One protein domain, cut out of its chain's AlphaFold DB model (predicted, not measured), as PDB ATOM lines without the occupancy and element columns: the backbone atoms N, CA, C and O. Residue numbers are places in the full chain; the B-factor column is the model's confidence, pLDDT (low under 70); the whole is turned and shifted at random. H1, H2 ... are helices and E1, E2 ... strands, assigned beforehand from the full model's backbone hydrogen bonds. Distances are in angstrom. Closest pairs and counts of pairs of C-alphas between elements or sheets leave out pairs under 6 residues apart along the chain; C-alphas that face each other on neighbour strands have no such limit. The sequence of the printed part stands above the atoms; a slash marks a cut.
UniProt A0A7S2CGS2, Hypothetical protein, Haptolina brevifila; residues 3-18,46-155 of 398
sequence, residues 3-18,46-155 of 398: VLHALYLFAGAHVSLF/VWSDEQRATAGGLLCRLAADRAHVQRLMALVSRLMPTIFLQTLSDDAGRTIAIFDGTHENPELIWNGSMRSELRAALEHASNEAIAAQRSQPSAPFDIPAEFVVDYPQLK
ATOM      1  N   VAL A   3      41.606 115.645  31.359       71.69
ATOM      2  CA  VAL A   3      42.879 116.382  31.294       71.69
ATOM      3  C   VAL A   3      43.804 116.053  32.472       71.69
ATOM      4  O   VAL A   3      44.976 115.786  32.243       71.69
ATOM      5  N   LEU A   4      43.290 115.994  33.708       69.44
ATOM      6  CA  LEU A   4      44.093 115.647  34.892       69.44
ATOM      7  C   LEU A   4      44.688 114.237  34.776       69.44
ATOM      8  O   LEU A   4      45.880 114.052  34.998       69.44
ATOM      9  N   HIS A   5      43.886 113.259  34.345       69.94
ATOM     10  CA  HIS A   5      44.371 111.899  34.101       69.94
ATOM     11  C   HIS A   5      45.395 111.853  32.971       69.94
ATOM     12  O   HIS A   5      46.440 111.236  33.131       69.94
ATOM     13  N   ALA A   6      45.135 112.519  31.845       75.62
ATOM     14  CA  ALA A   6      46.072 112.537  30.729       75.62
ATOM     15  C   ALA A   6      47.416 113.184  31.112       75.62
ATOM     16  O   ALA A   6      48.462 112.670  30.727       75.62
ATOM     17  N   LEU A   7      47.406 114.248  31.922       75.88
ATOM     18  CA  LEU A   7      48.618 114.895  32.435       75.88
ATOM     19  C   LEU A   7      49.358 114.035  33.460       75.88
ATOM     20  O   LEU A   7      50.579 113.920  33.380       75.88
ATOM     21  N   TYR A   8      48.637 113.404  34.391       75.19
ATOM     22  CA  TYR A   8      49.221 112.474  35.359       75.19
ATOM     23  C   TYR A   8      49.871 111.273  34.660       75.19
ATOM     24  O   TYR A   8      51.016 110.927  34.949       75.19
ATOM     25  N   LEU A   9      49.168 110.680  33.689       75.56
ATOM     26  CA  LEU A   9      49.675 109.578  32.873       75.56
ATOM     27  C   LEU A   9      50.897 110.002  32.059       75.56
ATOM     28  O   LEU A   9      51.883 109.277  32.032       75.56
ATOM     29  N   PHE A  10      50.868 111.183  31.440       79.31
ATOM     30  CA  PHE A  10      52.001 111.723  30.687       79.31
ATOM     31  C   PHE A  10      53.243 111.949  31.575       79.31
ATOM     32  O   PHE A  10      54.354 111.555  31.206       79.31
ATOM     33  N   ALA A  11      53.059 112.536  32.763       75.56
ATOM     34  CA  ALA A  11      54.147 112.905  33.669       75.56
ATOM     35  C   ALA A  11      54.792 111.712  34.400       75.56
ATOM     36  O   ALA A  11      55.899 111.847  34.930       75.56
ATOM     37  N   GLY A  12      54.127 110.557  34.471       68.62
ATOM     38  CA  GLY A  12      54.572 109.415  35.267       68.62
ATOM     39  C   GLY A  12      55.708 108.604  34.631       68.62
ATOM     40  O   GLY A  12      55.493 107.959  33.616       68.62
ATOM     41  N   ALA A  13      56.881 108.562  35.279       51.59
ATOM     42  CA  ALA A  13      57.896 107.510  35.094       51.59
ATOM     43  C   ALA A  13      58.929 107.493  36.242       51.59
ATOM     44  O   ALA A  13      59.730 108.415  36.334       51.59
ATOM     45  N   HIS A  14      58.926 106.484  37.124       51.44
ATOM     46  CA  HIS A  14      60.133 105.751  37.568       51.44
ATOM     47  C   HIS A  14      59.805 104.691  38.635       51.44
ATOM     48  O   HIS A  14      59.112 104.948  39.620       51.44
ATOM     49  N   VAL A  15      60.362 103.499  38.403       38.78
ATOM     50  CA  VAL A  15      60.424 102.353  39.314       38.78
ATOM     51  C   VAL A  15      61.338 102.686  40.492       38.78
ATOM     52  O   VAL A  15      62.488 103.078  40.310       38.78
ATOM     53  N   SER A  16      60.867 102.434  41.705       34.03
ATOM     54  CA  SER A  16      61.743 102.056  42.813       34.03
ATOM     55  C   SER A  16      61.105 100.843  43.471       34.03
ATOM     56  O   SER A  16      60.059 100.953  44.108       34.03
ATOM     57  N   LEU A  17      61.688  99.666  43.235       35.75
ATOM     58  CA  LEU A  17      61.311  98.443  43.935       35.75
ATOM     59  C   LEU A  17      61.782  98.582  45.382       35.75
ATOM     60  O   LEU A  17      62.943  98.323  45.686       35.75
ATOM     61  N   PHE A  18      60.891  98.998  46.274       35.69
ATOM     62  CA  PHE A  18      61.109  98.798  47.698       35.69
ATOM     63  C   PHE A  18      60.616  97.396  48.045       35.69
ATOM     64  O   PHE A  18      59.418  97.162  48.183       35.69
ATOM     65  N   VAL A  46      53.899 101.396  36.753       60.16
ATOM     66  CA  VAL A  46      54.687 102.216  35.827       60.16
ATOM     67  C   VAL A  46      54.040 102.151  34.455       60.16
ATOM     68  O   VAL A  46      53.780 101.065  33.941       60.16
ATOM     69  N   TRP A  47      53.772 103.318  33.878       66.69
ATOM     70  CA  TRP A  47      53.215 103.442  32.536       66.69
ATOM     71  C   TRP A  47      54.334 103.312  31.502       66.69
ATOM     72  O   TRP A  47      55.396 103.912  31.669       66.69
ATOM     73  N   SER A  48      54.114 102.520  30.450       72.50
ATOM     74  CA  SER A  48      55.075 102.407  29.349       72.50
ATOM     75  C   SER A  48      55.167 103.720  28.567       72.50
ATOM     76  O   SER A  48      54.210 104.499  28.534       72.50
ATOM     77  N   ASP A  49      56.283 103.956  27.874       71.69
ATOM     78  CA  ASP A  49      56.422 105.134  27.006       71.69
ATOM     79  C   ASP A  49      55.334 105.185  25.924       71.69
ATOM     80  O   ASP A  49      54.870 106.261  25.559       71.69
ATOM     81  N   GLU A  50      54.832 104.031  25.481       74.94
ATOM     82  CA  GLU A  50      53.694 103.928  24.561       74.94
ATOM     83  C   GLU A  50      52.377 104.419  25.194       74.94
ATOM     84  O   GLU A  50      51.600 105.146  24.566       74.94
ATOM     85  N   GLN A  51      52.127 104.089  26.465       77.12
ATOM     86  CA  GLN A  51      50.957 104.569  27.208       77.12
ATOM     87  C   GLN A  51      51.050 106.072  27.491       77.12
ATOM     88  O   GLN A  51      50.062 106.794  27.343       77.12
ATOM     89  N   ARG A  52      52.247 106.564  27.825       77.31
ATOM     90  CA  ARG A  52      52.526 107.997  27.990       77.31
ATOM     91  C   ARG A  52      52.350 108.753  26.678       77.31
ATOM     92  O   ARG A  52      51.741 109.819  26.673       77.31
ATOM     93  N   ALA A  53      52.810 108.184  25.565       76.38
ATOM     94  CA  ALA A  53      52.651 108.769  24.235       76.38
ATOM     95  C   ALA A  53      51.178 108.803  23.824       76.38
ATOM     96  O   ALA A  53      50.721 109.784  23.245       76.38
ATOM     97  N   THR A  54      50.407 107.777  24.192       80.19
ATOM     98  CA  THR A  54      48.955 107.744  23.977       80.19
ATOM     99  C   THR A  54      48.246 108.830  24.791       80.19
ATOM    100  O   THR A  54      47.406 109.551  24.250       80.19
ATOM    101  N   ALA A  55      48.608 109.004  26.066       80.25
ATOM    102  CA  ALA A  55      48.085 110.080  26.909       80.25
ATOM    103  C   ALA A  55      48.468 111.470  26.370       80.25
ATOM    104  O   ALA A  55      47.612 112.349  26.265       80.25
ATOM    105  N   GLY A  56      49.722 111.639  25.939       76.88
ATOM    106  CA  GLY A  56      50.194 112.823  25.223       76.88
ATOM    107  C   GLY A  56      49.375 113.084  23.959       76.88
ATOM    108  O   GLY A  56      48.862 114.181  23.781       76.88
ATOM    109  N   GLY A  57      49.127 112.061  23.140       76.88
ATOM    110  CA  GLY A  57      48.299 112.155  21.937       76.88
ATOM    111  C   GLY A  57      46.851 112.576  22.211       76.88
ATOM    112  O   GLY A  57      46.257 113.296  21.406       76.88
ATOM    113  N   LEU A  58      46.276 112.192  23.357       78.56
ATOM    114  CA  LEU A  58      44.972 112.703  23.796       78.56
ATOM    115  C   LEU A  58      45.037 114.198  24.132       78.56
ATOM    116  O   LEU A  58      44.146 114.942  23.721       78.56
ATOM    117  N   LEU A  59      46.100 114.652  24.808       76.25
ATOM    118  CA  LEU A  59      46.337 116.080  25.043       76.25
ATOM    119  C   LEU A  59      46.489 116.842  23.720       76.25
ATOM    120  O   LEU A  59      45.911 117.915  23.585       76.25
ATOM    121  N   CYS A  60      47.159 116.267  22.717       73.75
ATOM    122  CA  CYS A  60      47.293 116.873  21.387       73.75
ATOM    123  C   CYS A  60      45.947 117.014  20.678       73.75
ATOM    124  O   CYS A  60      45.648 118.063  20.116       73.75
ATOM    125  N   ARG A  61      45.097 115.980  20.723       76.56
ATOM    126  CA  ARG A  61      43.747 116.051  20.135       76.56
ATOM    127  C   ARG A  61      42.884 117.103  20.825       76.56
ATOM    128  O   ARG A  61      42.139 117.808  20.154       76.56
ATOM    129  N   LEU A  62      43.011 117.235  22.145       75.38
ATOM    130  CA  LEU A  62      42.342 118.290  22.908       75.38
ATOM    131  C   LEU A  62      42.915 119.683  22.597       75.38
ATOM    132  O   LEU A  62      42.164 120.653  22.572       75.38
ATOM    133  N   ALA A  63      44.218 119.785  22.321       69.38
ATOM    134  CA  ALA A  63      44.881 121.020  21.901       69.38
ATOM    135  C   ALA A  63      44.531 121.430  20.459       69.38
ATOM    136  O   ALA A  63      44.518 122.617  20.145       69.38
ATOM    137  N   ALA A  64      44.224 120.474  19.580       74.38
ATOM    138  CA  ALA A  64      43.809 120.750  18.204       74.38
ATOM    139  C   ALA A  64      42.406 121.382  18.121       74.38
ATOM    140  O   ALA A  64      42.089 122.080  17.153       74.38
ATOM    141  N   ASP A  65      41.562 121.171  19.134       80.00
ATOM    142  CA  ASP A  65      40.243 121.791  19.215       80.00
ATOM    143  C   ASP A  65      40.343 123.250  19.692       80.00
ATOM    144  O   ASP A  65      40.672 123.543  20.847       80.00
ATOM    145  N   ARG A  66      39.984 124.191  18.807       71.69
ATOM    146  CA  ARG A  66      39.989 125.638  19.082       71.69
ATOM    147  C   ARG A  66      39.145 126.030  20.299       71.69
ATOM    148  O   ARG A  66      39.466 127.032  20.934       71.69
ATOM    149  N   ALA A  67      38.098 125.274  20.635       76.00
ATOM    150  CA  ALA A  67      37.253 125.565  21.793       76.00
ATOM    151  C   ALA A  67      37.941 125.236  23.132       76.00
ATOM    152  O   ALA A  67      37.656 125.870  24.151       76.00
ATOM    153  N   HIS A  68      38.864 124.272  23.132       74.75
ATOM    154  CA  HIS A  68      39.482 123.726  24.341       74.75
ATOM    155  C   HIS A  68      40.960 124.107  24.493       74.75
ATOM    156  O   HIS A  68      41.453 124.147  25.623       74.75
ATOM    157  N   VAL A  69      41.644 124.484  23.407       78.06
ATOM    158  CA  VAL A  69      43.079 124.820  23.408       78.06
ATOM    159  C   VAL A  69      43.441 125.949  24.371       78.06
ATOM    160  O   VAL A  69      44.426 125.836  25.089       78.06
ATOM    161  N   GLN A  70      42.635 127.013  24.460       78.69
ATOM    162  CA  GLN A  70      42.928 128.144  25.353       78.69
ATOM    163  C   GLN A  70      42.847 127.734  26.827       78.69
ATOM    164  O   GLN A  70      43.701 128.104  27.628       78.69
ATOM    165  N   ARG A  71      41.853 126.906  27.177       79.38
ATOM    166  CA  ARG A  71      41.707 126.366  28.536       79.38
ATOM    167  C   ARG A  71      42.835 125.398  28.868       79.38
ATOM    168  O   ARG A  71      43.371 125.449  29.969       79.38
ATOM    169  N   LEU A  72      43.215 124.546  27.914       79.44
ATOM    170  CA  LEU A  72      44.312 123.602  28.086       79.44
ATOM    171  C   LEU A  72      45.655 124.324  28.234       79.44
ATOM    172  O   LEU A  72      46.396 124.004  29.152       79.44
ATOM    173  N   MET A  73      45.943 125.329  27.402       79.00
ATOM    174  CA  MET A  73      47.148 126.159  27.516       79.00
ATOM    175  C   MET A  73      47.216 126.859  28.874       79.00
ATOM    176  O   MET A  73      48.260 126.808  29.512       79.00
ATOM    177  N   ALA A  74      46.107 127.448  29.338       81.50
ATOM    178  CA  ALA A  74      46.027 128.106  30.643       81.50
ATOM    179  C   ALA A  74      46.170 127.128  31.823       81.50
ATOM    180  O   ALA A  74      46.631 127.500  32.899       81.50
ATOM    181  N   LEU A  75      45.752 125.873  31.655       81.94
ATOM    182  CA  LEU A  75      45.943 124.834  32.661       81.94
ATOM    183  C   LEU A  75      47.384 124.324  32.652       81.94
ATOM    184  O   LEU A  75      48.013 124.283  33.701       81.94
ATOM    185  N   VAL A  76      47.932 123.997  31.483       82.31
ATOM    186  CA  VAL A  76      49.312 123.522  31.350       82.31
ATOM    187  C   VAL A  76      50.294 124.584  31.820       82.31
ATOM    188  O   VAL A  76      51.189 124.240  32.575       82.31
ATOM    189  N   SER A  77      50.096 125.863  31.485       83.69
ATOM    190  CA  SER A  77      50.990 126.945  31.918       83.69
ATOM    191  C   SER A  77      51.066 127.125  33.435       83.69
ATOM    192  O   SER A  77      52.035 127.699  33.915       83.69
ATOM    193  N   ARG A  78      50.056 126.662  34.187       86.12
ATOM    194  CA  ARG A  78      50.056 126.667  35.663       86.12
ATOM    195  C   ARG A  78      50.793 125.475  36.264       86.12
ATOM    196  O   ARG A  78      51.120 125.495  37.444       86.12
ATOM    197  N   LEU A  79      50.992 124.422  35.478       85.38
ATOM    198  CA  LEU A  79      51.555 123.164  35.950       85.38
ATOM    199  C   LEU A  79      52.973 122.955  35.454       85.38
ATOM    200  O   LEU A  79      53.780 122.447  36.204       85.38
ATOM    201  N   MET A  80      53.268 123.277  34.194       86.50
ATOM    202  CA  MET A  80      54.555 122.994  33.568       86.50
ATOM    203  C   MET A  80      54.851 123.954  32.401       86.50
ATOM    204  O   MET A  80      53.942 124.598  31.866       86.50
ATOM    205  N   PRO A  81      56.111 124.018  31.935       86.56
ATOM    206  CA  PRO A  81      56.488 124.802  30.764       86.56
ATOM    207  C   PRO A  81      55.623 124.506  29.524       86.56
ATOM    208  O   PRO A  81      55.506 123.365  29.073       86.56
ATOM    209  N   THR A  82      55.059 125.551  28.905       82.69
ATOM    210  CA  THR A  82      54.157 125.411  27.741       82.69
ATOM    211  C   THR A  82      54.841 124.845  26.496       82.69
ATOM    212  O   THR A  82      54.158 124.433  25.560       82.69
ATOM    213  N   ILE A  83      56.179 124.805  26.485       82.94
ATOM    214  CA  ILE A  83      56.974 124.122  25.461       82.94
ATOM    215  C   ILE A  83      56.526 122.678  25.271       82.94
ATOM    216  O   ILE A  83      56.403 122.239  24.135       82.94
ATOM    217  N   PHE A  84      56.195 121.975  26.358       83.56
ATOM    218  CA  PHE A  84      55.785 120.580  26.281       83.56
ATOM    219  C   PHE A  84      54.486 120.423  25.503       83.56
ATOM    220  O   PHE A  84      54.359 119.493  24.725       83.56
ATOM    221  N   LEU A  85      53.536 121.352  25.630       79.44
ATOM    222  CA  LEU A  85      52.290 121.285  24.864       79.44
ATOM    223  C   LEU A  85      52.499 121.608  23.378       79.44
ATOM    224  O   LEU A  85      51.851 121.015  22.513       79.44
ATOM    225  N   GLN A  86      53.433 122.514  23.078       77.69
ATOM    226  CA  GLN A  86      53.825 122.825  21.703       77.69
ATOM    227  C   GLN A  86      54.501 121.620  21.048       77.69
ATOM    228  O   GLN A  86      54.051 121.174  20.000       77.69
ATOM    229  N   THR A  87      55.512 121.035  21.696       80.19
ATOM    230  CA  THR A  87      56.211 119.864  21.157       80.19
ATOM    231  C   THR A  87      55.328 118.627  21.140       80.19
ATOM    232  O   THR A  87      55.466 117.824  20.227       80.19
ATOM    233  N   LEU A  88      54.406 118.467  22.102       76.50
ATOM    234  CA  LEU A  88      53.434 117.367  22.104       76.50
ATOM    235  C   LEU A  88      52.607 117.399  20.819       76.50
ATOM    236  O   LEU A  88      52.404 116.356  20.198       76.50
ATOM    237  N   SER A  89      52.158 118.593  20.420       72.12
ATOM    238  CA  SER A  89      51.360 118.791  19.206       72.12
ATOM    239  C   SER A  89      52.112 118.384  17.934       72.12
ATOM    240  O   SER A  89      51.472 117.927  16.990       72.12
ATOM    241  N   ASP A  90      53.443 118.501  17.935       76.31
ATOM    242  CA  ASP A  90      54.306 118.106  16.819       76.31
ATOM    243  C   ASP A  90      54.666 116.606  16.867       76.31
ATOM    244  O   ASP A  90      54.469 115.882  15.893       76.31
ATOM    245  N   ASP A  91      55.199 116.134  18.002       80.50
ATOM    246  CA  ASP A  91      55.667 114.761  18.222       80.50
ATOM    247  C   ASP A  91      55.599 114.374  19.717       80.50
ATOM    248  O   ASP A  91      56.380 114.833  20.566       80.50
ATOM    249  N   ALA A  92      54.677 113.464  20.042       77.44
ATOM    250  CA  ALA A  92      54.479 112.971  21.401       77.44
ATOM    251  C   ALA A  92      55.667 112.144  21.932       77.44
ATOM    252  O   ALA A  92      56.004 112.256  23.111       77.44
ATOM    253  N   GLY A  93      56.324 111.350  21.081       77.12
ATOM    254  CA  GLY A  93      57.457 110.507  21.474       77.12
ATOM    255  C   GLY A  93      58.700 111.338  21.777       77.12
ATOM    256  O   GLY A  93      59.326 111.179  22.826       77.12
ATOM    257  N   ARG A  94      59.004 112.315  20.913       82.31
ATOM    258  CA  ARG A  94      60.078 113.285  21.164       82.31
ATOM    259  C   ARG A  94      59.826 114.085  22.437       82.31
ATOM    260  O   ARG A  94      60.761 114.355  23.187       82.31
ATOM    261  N   THR A  95      58.575 114.447  22.708       84.00
ATOM    262  CA  THR A  95      58.240 115.217  23.908       84.00
ATOM    263  C   THR A  95      58.469 114.435  25.194       84.00
ATOM    264  O   THR A  95      58.917 115.026  26.169       84.00
ATOM    265  N   ILE A  96      58.247 113.119  25.206       82.44
ATOM    266  CA  ILE A  96      58.590 112.278  26.362       82.44
ATOM    267  C   ILE A  96      60.096 112.309  26.624       82.44
ATOM    268  O   ILE A  96      60.510 112.529  27.760       82.44
ATOM    269  N   ALA A  97      60.915 112.187  25.576       84.81
ATOM    270  CA  ALA A  97      62.367 112.270  25.713       84.81
ATOM    271  C   ALA A  97      62.828 113.643  26.243       84.81
ATOM    272  O   ALA A  97      63.706 113.705  27.100       84.81
ATOM    273  N   ILE A  98      62.213 114.741  25.778       86.06
ATOM    274  CA  ILE A  98      62.473 116.096  26.303       86.06
ATOM    275  C   ILE A  98      61.974 116.217  27.754       86.06
ATOM    276  O   ILE A  98      62.608 116.843  28.597       86.06
ATOM    277  N   PHE A  99      60.835 115.612  28.080       87.06
ATOM    278  CA  PHE A  99      60.282 115.660  29.427       87.06
ATOM    279  C   PHE A  99      61.179 114.923  30.424       87.06
ATOM    280  O   PHE A  99      61.445 115.461  31.495       87.06
ATOM    281  N   ASP A 100      61.677 113.735  30.087       86.94
ATOM    282  CA  ASP A 100      62.546 112.945  30.968       86.94
ATOM    283  C   ASP A 100      64.000 113.457  30.995       86.94
ATOM    284  O   ASP A 100      64.734 113.196  31.953       86.94
ATOM    285  N   GLY A 101      64.401 114.231  29.983       87.50
ATOM    286  CA  GLY A 101      65.708 114.873  29.874       87.50
ATOM    287  C   GLY A 101      65.902 116.066  30.814       87.50
ATOM    288  O   GLY A 101      64.958 116.627  31.367       87.50
ATOM    289  N   THR A 102      67.153 116.469  31.021       91.50
ATOM    290  CA  THR A 102      67.490 117.710  31.738       91.50
ATOM    291  C   THR A 102      67.874 118.781  30.727       91.50
ATOM    292  O   THR A 102      68.686 118.536  29.834       91.50
ATOM    293  N   HIS A 103      67.286 119.963  30.868       92.00
ATOM    294  CA  HIS A 103      67.417 121.074  29.941       92.00
ATOM    295  C   HIS A 103      67.688 122.362  30.708       92.00
ATOM    296  O   HIS A 103      66.943 122.714  31.618       92.00
ATOM    297  N   GLU A 104      68.745 123.065  30.319       91.12
ATOM    298  CA  GLU A 104      69.073 124.406  30.802       91.12
ATOM    299  C   GLU A 104      69.452 125.254  29.590       91.12
ATOM    300  O   GLU A 104      70.612 125.365  29.194       91.12
ATOM    301  N   ASN A 105      68.431 125.772  28.917       92.25
ATOM    302  CA  ASN A 105      68.593 126.611  27.740       92.25
ATOM    303  C   ASN A 105      67.630 127.811  27.789       92.25
ATOM    304  O   ASN A 105      66.738 127.852  28.644       92.25
ATOM    305  N   PRO A 106      67.782 128.795  26.885       91.38
ATOM    306  CA  PRO A 106      66.969 130.009  26.890       91.38
ATOM    307  C   PRO A 106      65.456 129.790  26.805       91.38
ATOM    308  O   PRO A 106      64.706 130.651  27.244       91.38
ATOM    309  N   GLU A 107      64.982 128.662  26.278       90.50
ATOM    310  CA  GLU A 107      63.547 128.388  26.096       90.50
ATOM    311  C   GLU A 107      62.989 127.359  27.091       90.50
ATOM    312  O   GLU A 107      61.772 127.204  27.204       90.50
ATOM    313  N   LEU A 108      63.861 126.644  27.807       91.62
ATOM    314  CA  LEU A 108      63.488 125.600  28.748       91.62
ATOM    315  C   LEU A 108      64.557 125.409  29.828       91.62
ATOM    316  O   LEU A 108      65.670 124.959  29.556       91.62
ATOM    317  N   ILE A 109      64.149 125.656  31.071       91.69
ATOM    318  CA  ILE A 109      64.815 125.166  32.274       91.69
ATOM    319  C   ILE A 109      63.924 124.053  32.831       91.69
ATOM    320  O   ILE A 109      62.781 124.302  33.210       91.69
ATOM    321  N   TRP A 110      64.413 122.816  32.798       93.44
ATOM    322  CA  TRP A 110      63.686 121.623  33.222       93.44
ATOM    323  C   TRP A 110      64.642 120.559  33.744       93.44
ATOM    324  O   TRP A 110      65.534 120.114  33.027       93.44
ATOM    325  N   ASN A 111      64.460 120.113  34.984       90.31
ATOM    326  CA  ASN A 111      65.345 119.131  35.609       90.31
ATOM    327  C   ASN A 111      64.571 118.078  36.420       90.31
ATOM    328  O   ASN A 111      63.345 118.107  36.530       90.31
ATOM    329  N   GLY A 112      65.306 117.123  36.997       87.44
ATOM    330  CA  GLY A 112      64.727 116.033  37.787       87.44
ATOM    331  C   GLY A 112      63.951 116.484  39.031       87.44
ATOM    332  O   GLY A 112      62.970 115.831  39.393       87.44
ATOM    333  N   SER A 113      64.341 117.601  39.656       88.75
ATOM    334  CA  SER A 113      63.620 118.169  40.807       88.75
ATOM    335  C   SER A 113      62.261 118.703  40.370       88.75
ATOM    336  O   SER A 113      61.241 118.273  40.897       88.75
ATOM    337  N   MET A 114      62.234 119.518  39.310       89.62
ATOM    338  CA  MET A 114      60.995 120.066  38.743       89.62
ATOM    339  C   MET A 114      60.039 118.965  38.268       89.62
ATOM    340  O   MET A 114      58.831 119.030  38.496       89.62
ATOM    341  N   ARG A 115      60.566 117.891  37.659       89.12
ATOM    342  CA  ARG A 115      59.762 116.701  37.336       89.12
ATOM    343  C   ARG A 115      59.115 116.091  38.573       89.12
ATOM    344  O   ARG A 115      57.951 115.700  38.528       89.12
ATOM    345  N   SER A 116      59.880 115.957  39.651       86.44
ATOM    346  CA  SER A 116      59.410 115.343  40.894       86.44
ATOM    347  C   SER A 116      58.348 116.208  41.573       86.44
ATOM    348  O   SER A 116      57.329 115.679  42.006       86.44
ATOM    349  N   GLU A 117      58.537 117.528  41.571       88.69
ATOM    350  CA  GLU A 117      57.571 118.517  42.068       88.69
ATOM    351  C   GLU A 117      56.257 118.469  41.279       88.69
ATOM    352  O   GLU A 117      55.189 118.329  41.874       88.69
ATOM    353  N   LEU A 118      56.324 118.458  39.941       88.31
ATOM    354  CA  LEU A 118      55.143 118.296  39.088       88.31
ATOM    355  C   LEU A 118      54.388 117.000  39.398       88.31
ATOM    356  O   LEU A 118      53.163 116.988  39.490       88.31
ATOM    357  N   ARG A 119      55.112 115.888  39.547       85.31
ATOM    358  CA  ARG A 119      54.506 114.582  39.834       85.31
ATOM    359  C   ARG A 119      53.826 114.564  41.193       85.31
ATOM    360  O   ARG A 119      52.698 114.093  41.273       85.31
ATOM    361  N   ALA A 120      54.482 115.089  42.224       85.81
ATOM    362  CA  ALA A 120      53.909 115.189  43.561       85.81
ATOM    363  C   ALA A 120      52.641 116.054  43.556       85.81
ATOM    364  O   ALA A 120      51.627 115.664  44.132       85.81
ATOM    365  N   ALA A 121      52.664 117.177  42.833       85.94
ATOM    366  CA  ALA A 121      51.513 118.054  42.672       85.94
ATOM    367  C   ALA A 121      50.344 117.358  41.947       85.94
ATOM    368  O   ALA A 121      49.208 117.393  42.420       85.94
ATOM    369  N   LEU A 122      50.606 116.669  40.831       83.75
ATOM    370  CA  LEU A 122      49.577 115.927  40.094       83.75
ATOM    371  C   LEU A 122      49.024 114.737  40.896       83.75
ATOM    372  O   LEU A 122      47.829 114.457  40.826       83.75
ATOM    373  N   GLU A 123      49.871 114.043  41.661       82.56
ATOM    374  CA  GLU A 123      49.460 112.958  42.560       82.56
ATOM    375  C   GLU A 123      48.551 113.485  43.675       82.56
ATOM    376  O   GLU A 123      47.492 112.911  43.930       82.56
ATOM    377  N   HIS A 124      48.914 114.614  44.284       83.69
ATOM    378  CA  HIS A 124      48.103 115.277  45.298       83.69
ATOM    379  C   HIS A 124      46.737 115.709  44.745       83.69
ATOM    380  O   HIS A 124      45.713 115.295  45.284       83.69
ATOM    381  N   ALA A 125      46.709 116.423  43.614       81.56
ATOM    382  CA  ALA A 125      45.468 116.862  42.970       81.56
ATOM    383  C   ALA A 125      44.562 115.682  42.568       81.56
ATOM    384  O   ALA A 125      43.339 115.744  42.711       81.56
ATOM    385  N   SER A 126      45.150 114.581  42.089       79.50
ATOM    386  CA  SER A 126      44.411 113.354  41.774       79.50
ATOM    387  C   SER A 126      43.788 112.730  43.027       79.50
ATOM    388  O   SER A 126      42.599 112.407  43.036       79.50
ATOM    389  N   ASN A 127      44.558 112.611  44.111       80.25
ATOM    390  CA  ASN A 127      44.079 112.045  45.372       80.25
ATOM    391  C   ASN A 127      42.952 112.883  45.993       80.25
ATOM    392  O   ASN A 127      41.966 112.315  46.467       80.25
ATOM    393  N   GLU A 128      43.057 114.213  45.948       82.00
ATOM    394  CA  GLU A 128      41.998 115.116  46.405       82.00
ATOM    395  C   GLU A 128      40.723 114.978  45.568       82.00
ATOM    396  O   GLU A 128      39.634 114.828  46.124       82.00
ATOM    397  N   ALA A 129      40.846 114.932  44.238       76.62
ATOM    398  CA  ALA A 129      39.702 114.737  43.350       76.62
ATOM    399  C   ALA A 129      39.009 113.380  43.591       76.62
ATOM    400  O   ALA A 129      37.777 113.303  43.622       76.62
ATOM    401  N   ILE A 130      39.780 112.312  43.829       77.88
ATOM    402  CA  ILE A 130      39.247 110.988  44.192       77.88
ATOM    403  C   ILE A 130      38.538 111.040  45.552       77.88
ATOM    404  O   ILE A 130      37.447 110.483  45.700       77.88
ATOM    405  N   ALA A 131      39.124 111.695  46.557       80.44
ATOM    406  CA  ALA A 131      38.518 111.832  47.881       80.44
ATOM    407  C   ALA A 131      37.198 112.626  47.835       80.44
ATOM    408  O   ALA A 131      36.210 112.231  48.465       80.44
ATOM    409  N   ALA A 132      37.152 113.690  47.029       81.44
ATOM    410  CA  ALA A 132      35.942 114.465  46.779       81.44
ATOM    411  C   ALA A 132      34.851 113.609  46.120       81.44
ATOM    412  O   ALA A 132      33.713 113.613  46.582       81.44
ATOM    413  N   GLN A 133      35.199 112.798  45.113       80.06
ATOM    414  CA  GLN A 133      34.245 111.890  44.463       80.06
ATOM    415  C   GLN A 133      33.721 110.784  45.380       80.06
ATOM    416  O   GLN A 133      32.549 110.417  45.291       80.06
ATOM    417  N   ARG A 134      34.564 110.255  46.277       80.81
ATOM    418  CA  ARG A 134      34.130 109.275  47.290       80.81
ATOM    419  C   ARG A 134      33.091 109.863  48.240       80.81
ATOM    420  O   ARG A 134      32.190 109.148  48.665       80.81
ATOM    421  N   SER A 135      33.220 111.148  48.556       83.81
ATOM    422  CA  SER A 135      32.299 111.866  49.442       83.81
ATOM    423  C   SER A 135      31.034 112.318  48.707       83.81
ATOM    424  O   SER A 135      29.935 112.253  49.252       83.81
ATOM    425  N   GLN A 136      31.174 112.742  47.451       84.31
ATOM    426  CA  GLN A 136      30.090 113.197  46.595       84.31
ATOM    427  C   GLN A 136      30.317 112.706  45.153       84.31
ATOM    428  O   GLN A 136      31.122 113.290  44.427       84.31
ATOM    429  N   PRO A 137      29.563 111.697  44.673       79.62
ATOM    430  CA  PRO A 137      29.749 111.139  43.329       79.62
ATOM    431  C   PRO A 137      29.534 112.131  42.174       79.62
ATOM    432  O   PRO A 137      29.984 111.880  41.059       79.62
ATOM    433  N   SER A 138      28.843 113.251  42.421       79.88
ATOM    434  CA  SER A 138      28.639 114.335  41.451       79.88
ATOM    435  C   SER A 138      29.721 115.421  41.484       79.88
ATOM    436  O   SER A 138      29.633 116.378  40.712       79.88
ATOM    437  N   ALA A 139      30.725 115.306  42.361       76.69
ATOM    438  CA  ALA A 139      31.811 116.273  42.445       76.69
ATOM    439  C   ALA A 139      32.621 116.310  41.132       76.69
ATOM    440  O   ALA A 139      32.901 115.256  40.541       76.69
ATOM    441  N   PRO A 140      33.010 117.507  40.658       73.44
ATOM    442  CA  PRO A 140      33.797 117.640  39.443       73.44
ATOM    443  C   PRO A 140      35.189 117.035  39.648       73.44
ATOM    444  O   PRO A 140      35.905 117.383  40.581       73.44
ATOM    445  N   PHE A 141      35.593 116.148  38.740       70.75
ATOM    446  CA  PHE A 141      36.965 115.649  38.681       70.75
ATOM    447  C   PHE A 141      37.798 116.612  37.840       70.75
ATOM    448  O   PHE A 141      37.938 116.406  36.634       70.75
ATOM    449  N   ASP A 142      38.278 117.712  38.409       71.06
ATOM    450  CA  ASP A 142      39.098 118.677  37.674       71.06
ATOM    451  C   ASP A 142      40.182 119.300  38.543       71.06
ATOM    452  O   ASP A 142      40.126 119.219  39.766       71.06
ATOM    453  N   ILE A 143      41.178 119.904  37.896       76.56
ATOM    454  CA  ILE A 143      42.216 120.655  38.602       76.56
ATOM    455  C   ILE A 143      41.616 122.005  39.013       76.56
ATOM    456  O   ILE A 143      41.144 122.724  38.124       76.56
ATOM    457  N   PRO A 144      41.647 122.371  40.308       80.06
ATOM    458  CA  PRO A 144      41.159 123.666  40.766       80.06
ATOM    459  C   PRO A 144      41.806 124.829  40.000       80.06
ATOM    460  O   PRO A 144      42.939 124.736  39.511       80.06
ATOM    461  N   ALA A 145      41.086 125.939  39.848       76.31
ATOM    462  CA  ALA A 145      41.562 127.082  39.064       76.31
ATOM    463  C   ALA A 145      42.770 127.777  39.725       76.31
ATOM    464  O   ALA A 145      43.627 128.333  39.044       76.31
ATOM    465  N   GLU A 146      42.843 127.685  41.045       79.56
ATOM    466  CA  GLU A 146      43.883 128.193  41.931       79.56
ATOM    467  C   GLU A 146      45.110 127.278  42.030       79.56
ATOM    468  O   GLU A 146      46.145 127.700  42.532       79.56
ATOM    469  N   PHE A 147      45.019 126.036  41.541       82.56
ATOM    470  CA  PHE A 147      46.121 125.086  41.631       82.56
ATOM    471  C   PHE A 147      47.246 125.469  40.662       82.56
ATOM    472  O   PHE A 147      47.037 125.540  39.443       82.56
ATOM    473  N   VAL A 148      48.432 125.715  41.217       84.62
ATOM    474  CA  VAL A 148      49.661 126.095  40.514       84.62
ATOM    475  C   VAL A 148      50.812 125.285  41.105       84.62
ATOM    476  O   VAL A 148      50.834 125.021  42.306       84.62
ATOM    477  N   VAL A 149      51.748 124.863  40.257       85.81
ATOM    478  CA  VAL A 149      52.989 124.226  40.706       85.81
ATOM    479  C   VAL A 149      54.055 125.303  40.838       85.81
ATOM    480  O   VAL A 149      54.503 125.865  39.839       85.81
ATOM    481  N   ASP A 150      54.455 125.585  42.072       85.62
ATOM    482  CA  ASP A 150      55.561 126.494  42.348       85.62
ATOM    483  C   ASP A 150      56.893 125.762  42.180       85.62
ATOM    484  O   ASP A 150      57.159 124.779  42.870       85.62
ATOM    485  N   TYR A 151      57.736 126.275  41.283       89.00
ATOM    486  CA  TYR A 151      59.085 125.770  41.034       89.00
ATOM    487  C   TYR A 151      60.120 126.681  41.704       89.00
ATOM    488  O   TYR A 151      60.412 127.761  41.173       89.00
ATOM    489  N   PRO A 152      60.724 126.287  42.842       87.00
ATOM    490  CA  PRO A 152      61.667 127.136  43.571       87.00
ATOM    491  C   PRO A 152      62.875 127.562  42.729       87.00
ATOM    492  O   PRO A 152      63.393 128.661  42.897       87.00
ATOM    493  N   GLN A 153      63.302 126.714  41.793       87.94
ATOM    494  CA  GLN A 153      64.463 126.951  40.935       87.94
ATOM    495  C   GLN A 153      64.215 128.049  39.887       87.94
ATOM    496  O   GLN A 153      65.169 128.573  39.315       87.94
ATOM    497  N   LEU A 154      62.950 128.390  39.616       87.31
ATOM    498  CA  LEU A 154      62.571 129.454  38.681       87.31
ATOM    499  C   LEU A 154      62.295 130.790  39.378       87.31
ATOM    500  O   LEU A 154      62.105 131.788  38.691       87.31
ATOM    501  N   LYS A 155      62.287 130.833  40.718       84.25
ATOM    502  CA  LYS A 155      61.894 132.017  41.496       84.25
ATOM    503  C   LYS A 155      62.723 133.262  41.165       84.25
ATOM    504  O   LYS A 155      62.168 134.349  41.059       84.25
TER     505      LYS A 155
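What this domain is: This is residues 3 to 18 and 46 to 155 of the 398 residues of the protein "Hypothetical protein" of Haptolina brevifila (UniProt A0A7S2CGS2). A cluster of short, mostly crossed helices is packed on one long helix, H6, with H1 sandwiched between H6 and H2. The helical hairpin H4-H5 packs across H2, H3 turns off from the end of H2, the small strand hairpin E1-E2 lies at one end, and residues 136 to 155 fold back from the end of H6. The printed part has 126 residues, mostly helix, in the order H1 H2 H3 H4 H5 E1 E2 H6; E1 and E2 form an antiparallel sheet. It is compact, with a radius of gyration of the C-alphas of 14.6 A and spans of 44 by 43 by 33 A.

Where its parts are: H1, residues 3 to 11, begins at C-alpha 3 (42.879, 116.382, 31.294). H2 is residues 49 to 64, 21.9 A long; H3 is 69 to 79, 15.2 A; H4 is 83 to 90; H5 is 92 to 100. E1 is 103 to 105 and E2 108 to 110. H6, residues 112 to 135, is 34.7 A long and ends at C-alpha 135 (32.299, 111.866, 49.442).

How they stand to each other: H1 touches H2, closest at C-alphas 10 and 52, 4.6 A, at a steep tilt of 40 degrees. H1 touches residues 115 to 126 of H6, closest at C-alphas 8 and 122, 5.9 A. H2 touches H3 only at the corner, C-alphas 63 and 69 being closest at 4.5 A. H2 and H4 touch, about perpendicular at 89 degrees, closest at C-alphas 60 and 89, 5.0 A. In hairpin E1-E2, N 103 and O 110 are 2.8 A apart, within hydrogen-bond range. Every O i to N i+4 pair is within that range in H1, H2, H4, H5 and H6, and 6 of 7 in H3.

The domain as a whole: C-alphas 106 and 135 are farthest apart, 45.2 A. Residues 19 to 45 are not printed; C-alphas 18 and 46 are 13.9 A apart across the cut. The links printed whole are tight. Mean pLDDT of the printed part is 78.9; residues 4 to 5, 12 to 18, 46 to 47 and 63 are under 70.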